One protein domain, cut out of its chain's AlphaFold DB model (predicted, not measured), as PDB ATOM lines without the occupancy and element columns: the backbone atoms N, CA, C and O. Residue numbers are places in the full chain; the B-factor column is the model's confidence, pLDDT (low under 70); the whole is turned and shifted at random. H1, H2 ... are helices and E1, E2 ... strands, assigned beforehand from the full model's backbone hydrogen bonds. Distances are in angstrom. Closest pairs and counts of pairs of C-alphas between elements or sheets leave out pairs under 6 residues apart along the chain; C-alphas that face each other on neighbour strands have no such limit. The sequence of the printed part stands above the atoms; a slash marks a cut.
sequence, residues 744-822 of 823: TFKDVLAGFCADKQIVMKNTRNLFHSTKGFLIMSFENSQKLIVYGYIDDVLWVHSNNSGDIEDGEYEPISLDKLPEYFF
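AT A GLANCE: This is residues 744 to 822 of the 823 residues of a protein of Lodderomyces elongisporus (strain ATCC 11503 / CBS 2605 / JCM 1781 / NBRC 1676 / NRRL YB-4239) (UniProt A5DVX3). A strongly twisted sheet of five strands, its strands turning like the steps of a spiral stair from E1 to E5, has one helix, H1, lying along one face, while a very short helix, H2, ends the printed part and only grazes the sheet. E1, the longest strand, bends sharply, and E3 and E2 lie nearest the middle. The printed part has 79 residues, with two named helices and five named strands in the order H1, E1, E2, E3, E4, E5, H2; the sheet is antiparallel throughout, in the order E1, E2, E3, E4, E5, and the class is mixed, helices and strands. The whole is compact, with a radius of gyration of the C-alphas of 11.6 A, and rounded, spanning 32 by 28 by 22 A.

IN THESE COORDINATES: H1, residues 745 to 755, begins with C-alpha 745 at (174.972, 117.975, 95.824) and is 15.3 A long. E1, residues 759 to 767, measures 19.2 A and bends by 83 degrees at residue 764. E2, residues 774 to 779, measures 16.5 A, and E3, residues 785 to 790, 16.3 A. E4, residues 794 to 797, measures 10.3 A, and E5, residues 809 to 812, 9.4 A. H2, residues 819 to 822, measures 5.7 A and ends with C-alpha 822 at (161.267, 129.244, 79.109).

HOW THE PARTS SIT: The five strands form a meander, each strand the antiparallel neighbour of the one before, and each successive pair is a hairpin. E1 and E2 stand at 148 degrees, with N 761 and O 777 2.8 A apart, within hydrogen-bond range. E2 and E3 stand at 143 degrees, with N 776 and O 788 at 2.8 A. E3 and E4 stand at 137 degrees, with N 789 and O 795 at 2.9 A. E4 and E5 stand at 139 degrees, with N 796 and O 810 at 2.9 A. Pairing is staggered: E3 pairs with E2 over residues 785 to 788 and with E4 over residues 788 to 790. H1 is on the sheet at a height of 9.2 A, giving two layers, a helix on one face of a sheet. It lies over E2 and only just over E3, on which 3 of its C-alphas fall; it runs along the strands, at 8 degrees to E2 on the local plane. The closest C-alphas of H1 and E1 are those of Cys 753 and Val 759, 6.5 A apart. H2 only grazes the sheet, with residues 820 to 822; its closest C-alphas with E3 are those of Phe 821 and Val 786, 6.3 A apart. H1 and H2 are apart. In H1 every O i to N i+4 pair is within hydrogen-bond range; H2, with four residues, is too short for such a pair.

THE WHOLE: The two C-alphas farthest apart, those of Asp 755 and Thr 770, are 32.1 A apart. The printed part has no cut. The link from E4 to E5, 11 residues, is long. The mean pLDDT of the printed part is 76.6; 19 residues are under 70, among them residues 798 to 807 in that link.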
ATOM      1  N   THR A 744     177.165 118.659 100.186       60.81
ATOM      2  CA  THR A 744     176.265 117.754  99.454       60.81
ATOM      3  C   THR A 744     175.908 118.330  98.078       60.81
ATOM      4  O   THR A 744     175.980 119.543  97.862       60.81
ATOM      5  N   PHE A 745     175.442 117.496  97.138       67.31
ATOM      6  CA  PHE A 745     174.972 117.975  95.824       67.31
ATOM      7  C   PHE A 745     173.855 119.033  95.943       67.31
ATOM      8  O   PHE A 745     173.776 119.961  95.140       67.31
ATOM      9  N   LYS A 746     173.039 118.960  97.003       71.75
ATOM     10  CA  LYS A 746     172.028 119.971  97.336       71.75
ATOM     11  C   LYS A 746     172.641 121.332  97.688       71.75
ATOM     12  O   LYS A 746     172.066 122.353  97.325       71.75
ATOM     13  N   ASP A 747     173.792 121.359  98.352       64.56
ATOM     14  CA  ASP A 747     174.487 122.602  98.715       64.56
ATOM     15  C   ASP A 747     175.207 123.207  97.497       64.56
ATOM     16  O   ASP A 747     175.215 124.426  97.316       64.56
ATOM     17  N   VAL A 748     175.729 122.355  96.604       70.31
ATOM     18  CA  VAL A 748     176.244 122.762  95.281       70.31
ATOM     19  C   VAL A 748     175.128 123.393  94.439       70.31
ATOM     20  O   VAL A 748     175.312 124.480  93.889       70.31
ATOM     21  N   LEU A 749     173.949 122.762  94.394       75.56
ATOM     22  CA  LEU A 749     172.762 123.304  93.730       75.56
ATOM     23  C   LEU A 749     172.295 124.619  94.367       75.56
ATOM     24  O   LEU A 749     171.990 125.561  93.641       75.56
ATOM     25  N   ALA A 750     172.259 124.715  95.699       72.25
ATOM     26  CA  ALA A 750     171.870 125.938  96.398       72.25
ATOM     27  C   ALA A 750     172.813 127.111  96.072       72.25
ATOM     28  O   ALA A 750     172.337 128.222  95.836       72.25
ATOM     29  N   GLY A 751     174.124 126.855  95.979       67.44
ATOM     30  CA  GLY A 751     175.112 127.830  95.508       67.44
ATOM     31  C   GLY A 751     174.859 128.273  94.064       67.44
ATOM     32  O   GLY A 751     174.707 129.464  93.810       67.44
ATOM     33  N   PHE A 752     174.703 127.324  93.134       79.25
ATOM     34  CA  PHE A 752     174.375 127.628  91.735       79.25
ATOM     35  C   PHE A 752     173.071 128.435  91.605       79.25
ATOM     36  O   PHE A 752     172.994 129.393  90.837       79.25
ATOM     37  N   CYS A 753     172.040 128.085  92.377       77.62
ATOM     38  CA  CYS A 753     170.785 128.825  92.412       77.62
ATOM     39  C   CYS A 753     170.980 130.260  92.930       77.62
ATOM     40  O   CYS A 753     170.454 131.187  92.312       77.62
ATOM     41  N   ALA A 754     171.775 130.472  93.985       71.88
ATOM     42  CA  ALA A 754     172.105 131.809  94.478       71.88
ATOM     43  C   ALA A 754     172.842 132.652  93.417       71.88
ATOM     44  O   ALA A 754     172.400 133.762  93.111       71.88
ATOM     45  N   ASP A 755     173.881 132.096  92.783       75.44
ATOM     46  CA  ASP A 755     174.665 132.756  91.723       75.44
ATOM     47  C   ASP A 755     173.807 133.154  90.507       75.44
ATOM     48  O   ASP A 755     174.077 134.152  89.835       75.44
ATOM     49  N   LYS A 756     172.756 132.378  90.207       77.50
ATOM     50  CA  LYS A 756     171.812 132.631  89.103       77.50
ATOM     51  C   LYS A 756     170.545 133.396  89.517       77.50
ATOM     52  O   LYS A 756     169.657 133.561  88.685       77.50
ATOM     53  N   GLN A 757     170.448 133.870  90.764       78.88
ATOM     54  CA  GLN A 757     169.255 134.534  91.326       78.88
ATOM     55  C   GLN A 757     167.961 133.692  91.226       78.88
ATOM     56  O   GLN A 757     166.857 134.219  91.079       78.88
ATOM     57  N   ILE A 758     168.102 132.369  91.326       85.75
ATOM     58  CA  ILE A 758     167.011 131.396  91.390       85.75
ATOM     59  C   ILE A 758     166.721 131.099  92.866       85.75
ATOM     60  O   ILE A 758     167.581 130.620  93.602       85.75
ATOM     61  N   VAL A 759     165.491 131.339  93.313       84.00
ATOM     62  CA  VAL A 759     165.062 131.048  94.683       84.00
ATOM     63  C   VAL A 759     164.574 129.603  94.769       84.00
ATOM     64  O   VAL A 759     163.465 129.280  94.344       84.00
ATOM     65  N   MET A 760     165.403 128.733  95.343       82.31
ATOM     66  CA  MET A 760     165.055 127.348  95.669       82.31
ATOM     67  C   MET A 760     164.149 127.289  96.911       82.31
ATOM     68  O   MET A 760     164.442 127.908  97.935       82.31
ATOM     69  N   LYS A 761     163.044 126.538  96.842       82.69
ATOM     70  CA  LYS A 761     162.050 126.401  97.919       82.69
ATOM     71  C   LYS A 761     161.622 124.940  98.083       82.69
ATOM     72  O   LYS A 761     161.180 124.305  97.131       82.69
ATOM     73  N   ASN A 762     161.656 124.421  99.312       80.25
ATOM     74  CA  ASN A 762     161.021 123.135  99.618       80.25
ATOM     75  C   ASN A 762     159.498 123.274  99.514       80.25
ATOM     76  O   ASN A 762     158.882 123.984 100.320       80.25
ATOM     77  N   THR A 763     158.883 122.566  98.567       77.38
ATOM     78  CA  THR A 763     157.425 122.470  98.488       77.38
ATOM     79  C   THR A 763     156.915 121.718  99.723       77.38
ATOM     80  O   THR A 763     157.554 120.791 100.226       77.38
ATOM     81  N   ARG A 764     155.805 122.169 100.319       65.00
ATOM     82  CA  ARG A 764     155.310 121.577 101.571       65.00
ATOM     83  C   ARG A 764     154.466 120.348 101.255       65.00
ATOM     84  O   ARG A 764     153.395 120.493 100.687       65.00
ATOM     85  N   ASN A 765     154.953 119.187 101.692       63.62
ATOM     86  CA  ASN A 765     154.267 117.896 101.634       63.62
ATOM     87  C   ASN A 765     154.008 117.378 100.197       63.62
ATOM     88  O   ASN A 765     153.125 116.551 100.018       63.62
ATOM     89  N   LEU A 766     154.797 117.825  99.208       75.56
ATOM     90  CA  LEU A 766     154.759 117.321  97.829       75.56
ATOM     91  C   LEU A 766     155.917 116.336  97.602       75.56
ATOM     92  O   LEU A 766     157.084 116.701  97.775       75.56
ATOM     93  N   PHE A 767     155.605 115.102  97.220       77.25
ATOM     94  CA  PHE A 767     156.579 114.025  97.016       77.25
ATOM     95  C   PHE A 767     156.288 113.297  95.704       77.25
ATOM     96  O   PHE A 767     155.133 113.177  95.305       77.25
ATOM     97  N   HIS A 768     157.323 112.781  95.045       77.00
ATOM     98  CA  HIS A 768     157.138 111.973  93.839       77.00
ATOM     99  C   HIS A 768     156.527 110.615  94.215       77.00
ATOM    100  O   HIS A 768     157.156 109.834  94.936       77.00
ATOM    101  N   SER A 769     155.324 110.332  93.706       71.00
ATOM    102  CA  SER A 769     154.455 109.205  94.090       71.00
ATOM    103  C   SER A 769     155.162 107.848  94.186       71.00
ATOM    104  O   SER A 769     154.943 107.079  95.119       71.00
ATOM    105  N   THR A 770     156.036 107.569  93.217       68.94
ATOM    106  CA  THR A 770     156.657 106.257  93.003       68.94
ATOM    107  C   THR A 770     158.030 106.134  93.671       68.94
ATOM    108  O   THR A 770     158.452 105.026  93.999       68.94
ATOM    109  N   LYS A 771     158.739 107.254  93.883       72.12
ATOM    110  CA  LYS A 771     160.112 107.267  94.431       72.12
ATOM    111  C   LYS A 771     160.222 107.795  95.866       72.12
ATOM    112  O   LYS A 771     161.245 107.581  96.504       72.12
ATOM    113  N   GLY A 772     159.223 108.519  96.373       75.12
ATOM    114  CA  GLY A 772     159.241 109.118  97.715       75.12
ATOM    115  C   GLY A 772     160.175 110.325  97.892       75.12
ATOM    116  O   GLY A 772     160.258 110.868  98.993       75.12
ATOM    117  N   PHE A 773     160.865 110.781  96.840       79.50
ATOM    118  CA  PHE A 773     161.710 111.976  96.902       79.50
ATOM    119  C   PHE A 773     160.881 113.255  97.082       79.50
ATOM    120  O   PHE A 773     159.814 113.411  96.485       79.50
ATOM    121  N   LEU A 774     161.395 114.186  97.893       79.69
ATOM    122  CA  LEU A 774     160.784 115.498  98.112       79.69
ATOM    123  C   LEU A 774     160.892 116.347  96.841       79.69
ATOM    124  O   LEU A 774     161.994 116.575  96.340       79.69
ATOM    125  N   ILE A 775     159.761 116.873  96.376       84.06
ATOM    126  CA  ILE A 775     159.730 117.805  95.251       84.06
ATOM    127  C   ILE A 775     159.982 119.228  95.777       84.06
ATOM    128  O   ILE A 775     159.472 119.652  96.819       84.06
ATOM    129  N   MET A 776     160.815 119.965  95.054       85.25
ATOM    130  CA  MET A 776     161.216 121.339  95.335       85.25
ATOM    131  C   MET A 776     160.844 122.225  94.150       85.25
ATOM    132  O   MET A 776     160.825 121.778  93.001       85.25
ATOM    133  N   SER A 777     160.555 123.493  94.430       85.94
ATOM    134  CA  SER A 777     160.287 124.501  93.412       85.94
ATOM    135  C   SER A 777     161.440 125.496  93.315       85.94
ATOM    136  O   SER A 777     161.943 126.007  94.315       85.94
ATOM    137  N   PHE A 778     161.848 125.778  92.086       88.06
ATOM    138  CA  PHE A 778     162.867 126.753  91.725       88.06
ATOM    139  C   PHE A 778     162.154 127.947  91.091       88.06
ATOM    140  O   PHE A 778     161.382 127.754  90.158       88.06
ATOM    141  N   GLU A 779     162.366 129.162  91.597       85.56
ATOM    142  CA  GLU A 779     161.700 130.380  91.111       85.56
ATOM    143  C   GLU A 779     162.737 131.395  90.616       85.56
ATOM    144  O   GLU A 779     163.562 131.871  91.392       85.56
ATOM    145  N   ASN A 780     162.710 131.735  89.327       85.19
ATOM    146  CA  ASN A 780     163.598 132.752  88.751       85.19
ATOM    147  C   ASN A 780     163.081 134.171  89.084       85.19
ATOM    148  O   ASN A 780     161.902 134.363  89.371       85.19
ATOM    149  N   SER A 781     163.940 135.185  88.967       80.06
ATOM    150  CA  SER A 781     163.639 136.628  89.035       80.06
ATOM    151  C   SER A 781     162.336 137.080  88.341       80.06
ATOM    152  O   SER A 781     161.680 138.013  88.803       80.06
ATOM    153  N   GLN A 782     161.923 136.404  87.261       79.62
ATOM    154  CA  GLN A 782     160.681 136.663  86.515       79.62
ATOM    155  C   GLN A 782     159.425 135.978  87.104       79.62
ATOM    156  O   GLN A 782     158.355 136.049  86.507       79.62
ATOM    157  N   LYS A 783     159.536 135.319  88.267       76.94
ATOM    158  CA  LYS A 783     158.505 134.492  88.936       76.94
ATOM    159  C   LYS A 783     158.015 133.273  88.146       76.94
ATOM    160  O   LYS A 783     156.975 132.701  88.465       76.94
ATOM    161  N   LEU A 784     158.779 132.855  87.142       81.56
ATOM    162  CA  LEU A 784     158.613 131.564  86.482       81.56
ATOM    163  C   LEU A 784     159.083 130.474  87.456       81.56
ATOM    164  O   LEU A 784     160.135 130.634  88.083       81.56
ATOM    165  N   ILE A 785     158.292 129.408  87.611       82.12
ATOM    166  CA  ILE A 785     158.518 128.337  88.589       82.12
ATOM    167  C   ILE A 785     158.721 127.012  87.858       82.12
ATOM    168  O   ILE A 785     157.911 126.648  87.016       82.12
ATOM    169  N   VAL A 786     159.772 126.284  88.228       85.75
ATOM    170  CA  VAL A 786     160.098 124.941  87.728       85.75
ATOM    171  C   VAL A 786     160.130 123.973  88.911       85.75
ATOM    172  O   VAL A 786     160.635 124.323  89.979       85.75
ATOM    173  N   TYR A 787     159.606 122.757  88.741       86.88
ATOM    174  CA  TYR A 787     159.589 121.723  89.783       86.88
ATOM    175  C   TYR A 787     160.638 120.640  89.517       86.88
ATOM    176  O   TYR A 787     160.813 120.200  88.380       86.88
ATOM    177  N   GLY A 788     161.310 120.182  90.573       86.69
ATOM    178  CA  GLY A 788     162.357 119.167  90.483       86.69
ATOM    179  C   GLY A 788     162.636 118.453  91.804       86.69
ATOM    180  O   GLY A 788     162.262 118.942  92.868       86.69
ATOM    181  N   TYR A 789     163.309 117.307  91.742       85.12
ATOM    182  CA  TYR A 789     163.826 116.599  92.917       85.12
ATOM    183  C   TYR A 789     165.329 116.338  92.787       85.12
ATOM    184  O   TYR A 789     165.910 116.438  91.704       85.12
ATOM    185  N   ILE A 790     165.963 116.050  93.923       80.00
ATOM    186  CA  ILE A 790     167.396 115.769  94.024       80.00
ATOM    187  C   ILE A 790     167.576 114.294  94.360       80.00
ATOM    188  O   ILE A 790     166.943 113.789  95.286       80.00
ATOM    189  N   ASP A 791     168.460 113.665  93.603       76.69
ATOM    190  CA  ASP A 791     169.005 112.323  93.797       76.69
ATOM    191  C   ASP A 791     170.540 112.466  93.625       76.69
ATOM    192  O   ASP A 791     171.086 113.518  93.974       76.69
ATOM    193  N   ASP A 792     171.235 111.519  92.989       63.94
ATOM    194  CA  ASP A 792     172.616 111.728  92.499       63.94
ATOM    195  C   ASP A 792     172.756 112.899  91.491       63.94
ATOM    196  O   ASP A 792     173.848 113.426  91.274       63.94
ATOM    197  N   VAL A 793     171.652 113.308  90.854       79.19
ATOM    198  CA  VAL A 793     171.565 114.439  89.911       79.19
ATOM    199  C   VAL A 793     170.276 115.242  90.128       79.19
ATOM    200  O   VAL A 793     169.373 114.821  90.857       79.19
ATOM    201  N   LEU A 794     170.169 116.405  89.476       83.50
ATOM    202  CA  LEU A 794     168.942 117.202  89.455       83.50
ATOM    203  C   LEU A 794     167.965 116.656  88.403       83.50
ATOM    204  O   LEU A 794     168.277 116.628  87.211       83.50
ATOM    205  N   TRP A 795     166.763 116.290  88.844       86.50
ATOM    206  CA  TRP A 795     165.654 115.873  87.986       86.50
ATOM    207  C   TRP A 795     164.611 116.991  87.899       86.50
ATOM    208  O   TRP A 795     164.191 117.505  88.935       86.50
ATOM    209  N   VAL A 796     164.171 117.364  86.695       87.19
ATOM    210  CA  VAL A 796     163.226 118.473  86.443       87.19
ATOM    211  C   VAL A 796     162.010 118.002  85.645       87.19
ATOM    212  O   VAL A 796     162.137 117.191  84.730       87.19
ATOM    213  N   HIS A 797     160.824 118.495  86.010       84.31
ATOM    214  CA  HIS A 797     159.565 118.133  85.358       84.31
ATOM    215  C   HIS A 797     159.497 118.695  83.929       84.31
ATOM    216  O   HIS A 797     159.811 119.864  83.701       84.31
ATOM    217  N   SER A 798     159.083 117.872  82.962       67.12
ATOM    218  CA  SER A 798     159.246 118.199  81.539       67.12
ATOM    219  C   SER A 798     158.182 119.136  80.935       67.12
ATOM    220  O   SER A 798     158.370 119.574  79.800       67.12
ATOM    221  N   ASN A 799     157.075 119.443  81.628       62.41
ATOM    222  CA  ASN A 799     156.004 120.312  81.111       62.41
ATOM    223  C   ASN A 799     155.369 121.176  82.212       62.41
ATOM    224  O   ASN A 799     155.098 120.700  83.308       62.41
ATOM    225  N   ASN A 800     155.004 122.420  81.893       57.81
ATOM    226  CA  ASN A 800     154.348 123.350  82.825       57.81
ATOM    227  C   ASN A 800     152.826 123.104  83.025       57.81
ATOM    228  O   ASN A 800     152.100 123.998  83.459       57.81
ATOM    229  N   SER A 801     152.313 121.910  82.692       53.03
ATOM    230  CA  SER A 801     150.872 121.596  82.723       53.03
ATOM    231  C   SER A 801     150.547 120.103  82.928       53.03
ATOM    232  O   SER A 801     149.662 119.569  82.255       53.03
ATOM    233  N   GLY A 802     151.276 119.418  83.812       59.25
ATOM    234  CA  GLY A 802     151.000 118.036  84.233       59.25
ATOM    235  C   GLY A 802     150.793 117.908  85.747       59.25
ATOM    236  O   GLY A 802     151.085 118.840  86.499       59.25
ATOM    237  N   ASP A 803     150.301 116.751  86.195       65.19
ATOM    238  CA  ASP A 803     150.204 116.427  87.622       65.19
ATOM    239  C   ASP A 803     151.609 116.217  88.207       65.19
ATOM    240  O   ASP A 803     152.336 115.305  87.821       65.19
ATOM    241  N   ILE A 804     152.009 117.087  89.137       68.56
ATOM    242  CA  ILE A 804     153.412 117.231  89.567       68.56
ATOM    243  C   ILE A 804     153.922 115.989  90.336       68.56
ATOM    244  O   ILE A 804     155.118 115.724  90.353       68.56
ATOM    245  N   GLU A 805     153.039 115.202  90.957       67.31
ATOM    246  CA  GLU A 805     153.420 114.034  91.778       67.31
ATOM    247  C   GLU A 805     153.702 112.762  90.944       67.31
ATOM    248  O   GLU A 805     154.544 111.943  91.336       67.31
ATOM    249  N   ASP A 806     153.049 112.644  89.779       64.12
ATOM    250  CA  ASP A 806     153.110 111.514  88.829       64.12
ATOM    251  C   ASP A 806     153.770 111.874  87.478       64.12
ATOM    252  O   ASP A 806     153.904 111.028  86.593       64.12
ATOM    253  N   GLY A 807     154.167 113.134  87.293       68.62
ATOM    254  CA  GLY A 807     154.654 113.664  86.024       68.62
ATOM    255  C   GLY A 807     156.021 113.134  85.578       68.62
ATOM    256  O   GLY A 807     156.849 112.705  86.379       68.62
ATOM    257  N   GLU A 808     156.301 113.219  84.273       74.31
ATOM    258  CA  GLU A 808     157.607 112.836  83.725       74.31
ATOM    259  C   GLU A 808     158.707 113.832  84.141       74.31
ATOM    260  O   GLU A 808     158.563 115.053  83.995       74.31
ATOM    261  N   TYR A 809     159.815 113.295  84.659       83.56
ATOM    262  CA  TYR A 809     160.993 114.034  85.114       83.56
ATOM    263  C   TYR A 809     162.224 113.632  84.293       83.56
ATOM    264  O   TYR A 809     162.554 112.448  84.212       83.56
ATOM    265  N   GLU A 810     162.943 114.613  83.746       84.00
ATOM    266  CA  GLU A 810     164.197 114.417  83.007       84.00
ATOM    267  C   GLU A 810     165.418 114.773  83.883       84.00
ATOM    268  O   GLU A 810     165.361 115.752  84.633       84.00
ATOM    269  N   PRO A 811     166.544 114.039  83.790       86.31
ATOM    270  CA  PRO A 811     167.782 114.398  84.472       86.31
ATOM    271  C   PRO A 811     168.521 115.490  83.684       86.31
ATOM    272  O   PRO A 811     168.782 115.334  82.488       86.31
ATOM    273  N   ILE A 812     168.891 116.593  84.341       83.69
ATOM    274  CA  ILE A 812     169.521 117.751  83.686       83.69
ATOM    275  C   ILE A 812     170.879 118.119  84.295       83.69
ATOM    276  O   ILE A 812     171.123 117.942  85.487       83.69
ATOM    277  N   SER A 813     171.760 118.702  83.473       82.75
ATOM    278  CA  SER A 813     172.909 119.458  83.994       82.75
ATOM    279  C   SER A 813     172.428 120.785  84.580       82.75
ATOM    280  O   SER A 813     171.506 121.398  84.034       82.75
ATOM    281  N   LEU A 814     173.093 121.261  85.636       79.94
ATOM    282  CA  LEU A 814     172.770 122.521  86.313       79.94
ATOM    283  C   LEU A 814     172.725 123.706  85.336       79.94
ATOM    284  O   LEU A 814     171.786 124.498  85.375       79.94
ATOM    285  N   ASP A 815     173.662 123.764  84.384       81.12
ATOM    286  CA  ASP A 815     173.743 124.823  83.367       81.12
ATOM    287  C   ASP A 815     172.494 124.946  82.482       81.12
ATOM    288  O   ASP A 815     172.261 126.008  81.908       81.12
ATOM    289  N   LYS A 816     171.678 123.885  82.385       83.06
ATOM    290  CA  LYS A 816     170.424 123.867  81.614       83.06
ATOM    291  C   LYS A 816     169.196 124.263  82.429       83.06
ATOM    292  O   LYS A 816     168.160 124.554  81.838       83.06
ATOM    293  N   LEU A 817     169.279 124.325  83.761       81.62
ATOM    294  CA  LEU A 817     168.158 124.749  84.610       81.62
ATOM    295  C   LEU A 817     167.569 126.122  84.195       81.62
ATOM    296  O   LEU A 817     166.344 126.238  84.175       81.62
ATOM    297  N   PRO A 818     168.365 127.135  83.778       81.75
ATOM    298  CA  PRO A 818     167.840 128.386  83.223       81.75
ATOM    299  C   PRO A 818     166.960 128.224  81.969       81.75
ATOM    300  O   PRO A 818     166.058 129.032  81.768       81.75
ATOM    301  N   GLU A 819     167.191 127.201  81.139       82.12
ATOM    302  CA  GLU A 819     166.436 126.957  79.898       82.12
ATOM    303  C   GLU A 819     165.006 126.469  80.188       82.12
ATOM    304  O   GLU A 819     164.069 126.840  79.483       82.12
ATOM    305  N   TYR A 820     164.818 125.682  81.255       77.81
ATOM    306  CA  TYR A 820     163.519 125.099  81.623       77.81
ATOM    307  C   TYR A 820     162.522 126.119  82.200       77.81
ATOM    308  O   TYR A 820     161.341 125.809  82.296       77.81
ATOM    309  N   PHE A 821     162.942 127.353  82.514       77.62
ATOM    310  CA  PHE A 821     162.005 128.444  82.827       77.62
ATOM    311  C   PHE A 821     161.289 129.002  81.586       77.62
ATOM    312  O   PHE A 821     160.299 129.713  81.738       77.62
ATOM    313  N   PHE A 822     161.786 128.714  80.377       67.31
ATOM    314  CA  PHE A 822     161.267 129.244  79.109       67.31
ATOM    315  C   PHE A 822     160.674 128.153  78.192       67.31
ATOM    316  O   PHE A 822     160.455 128.410  77.006       67.31
TER     317      PHE A 822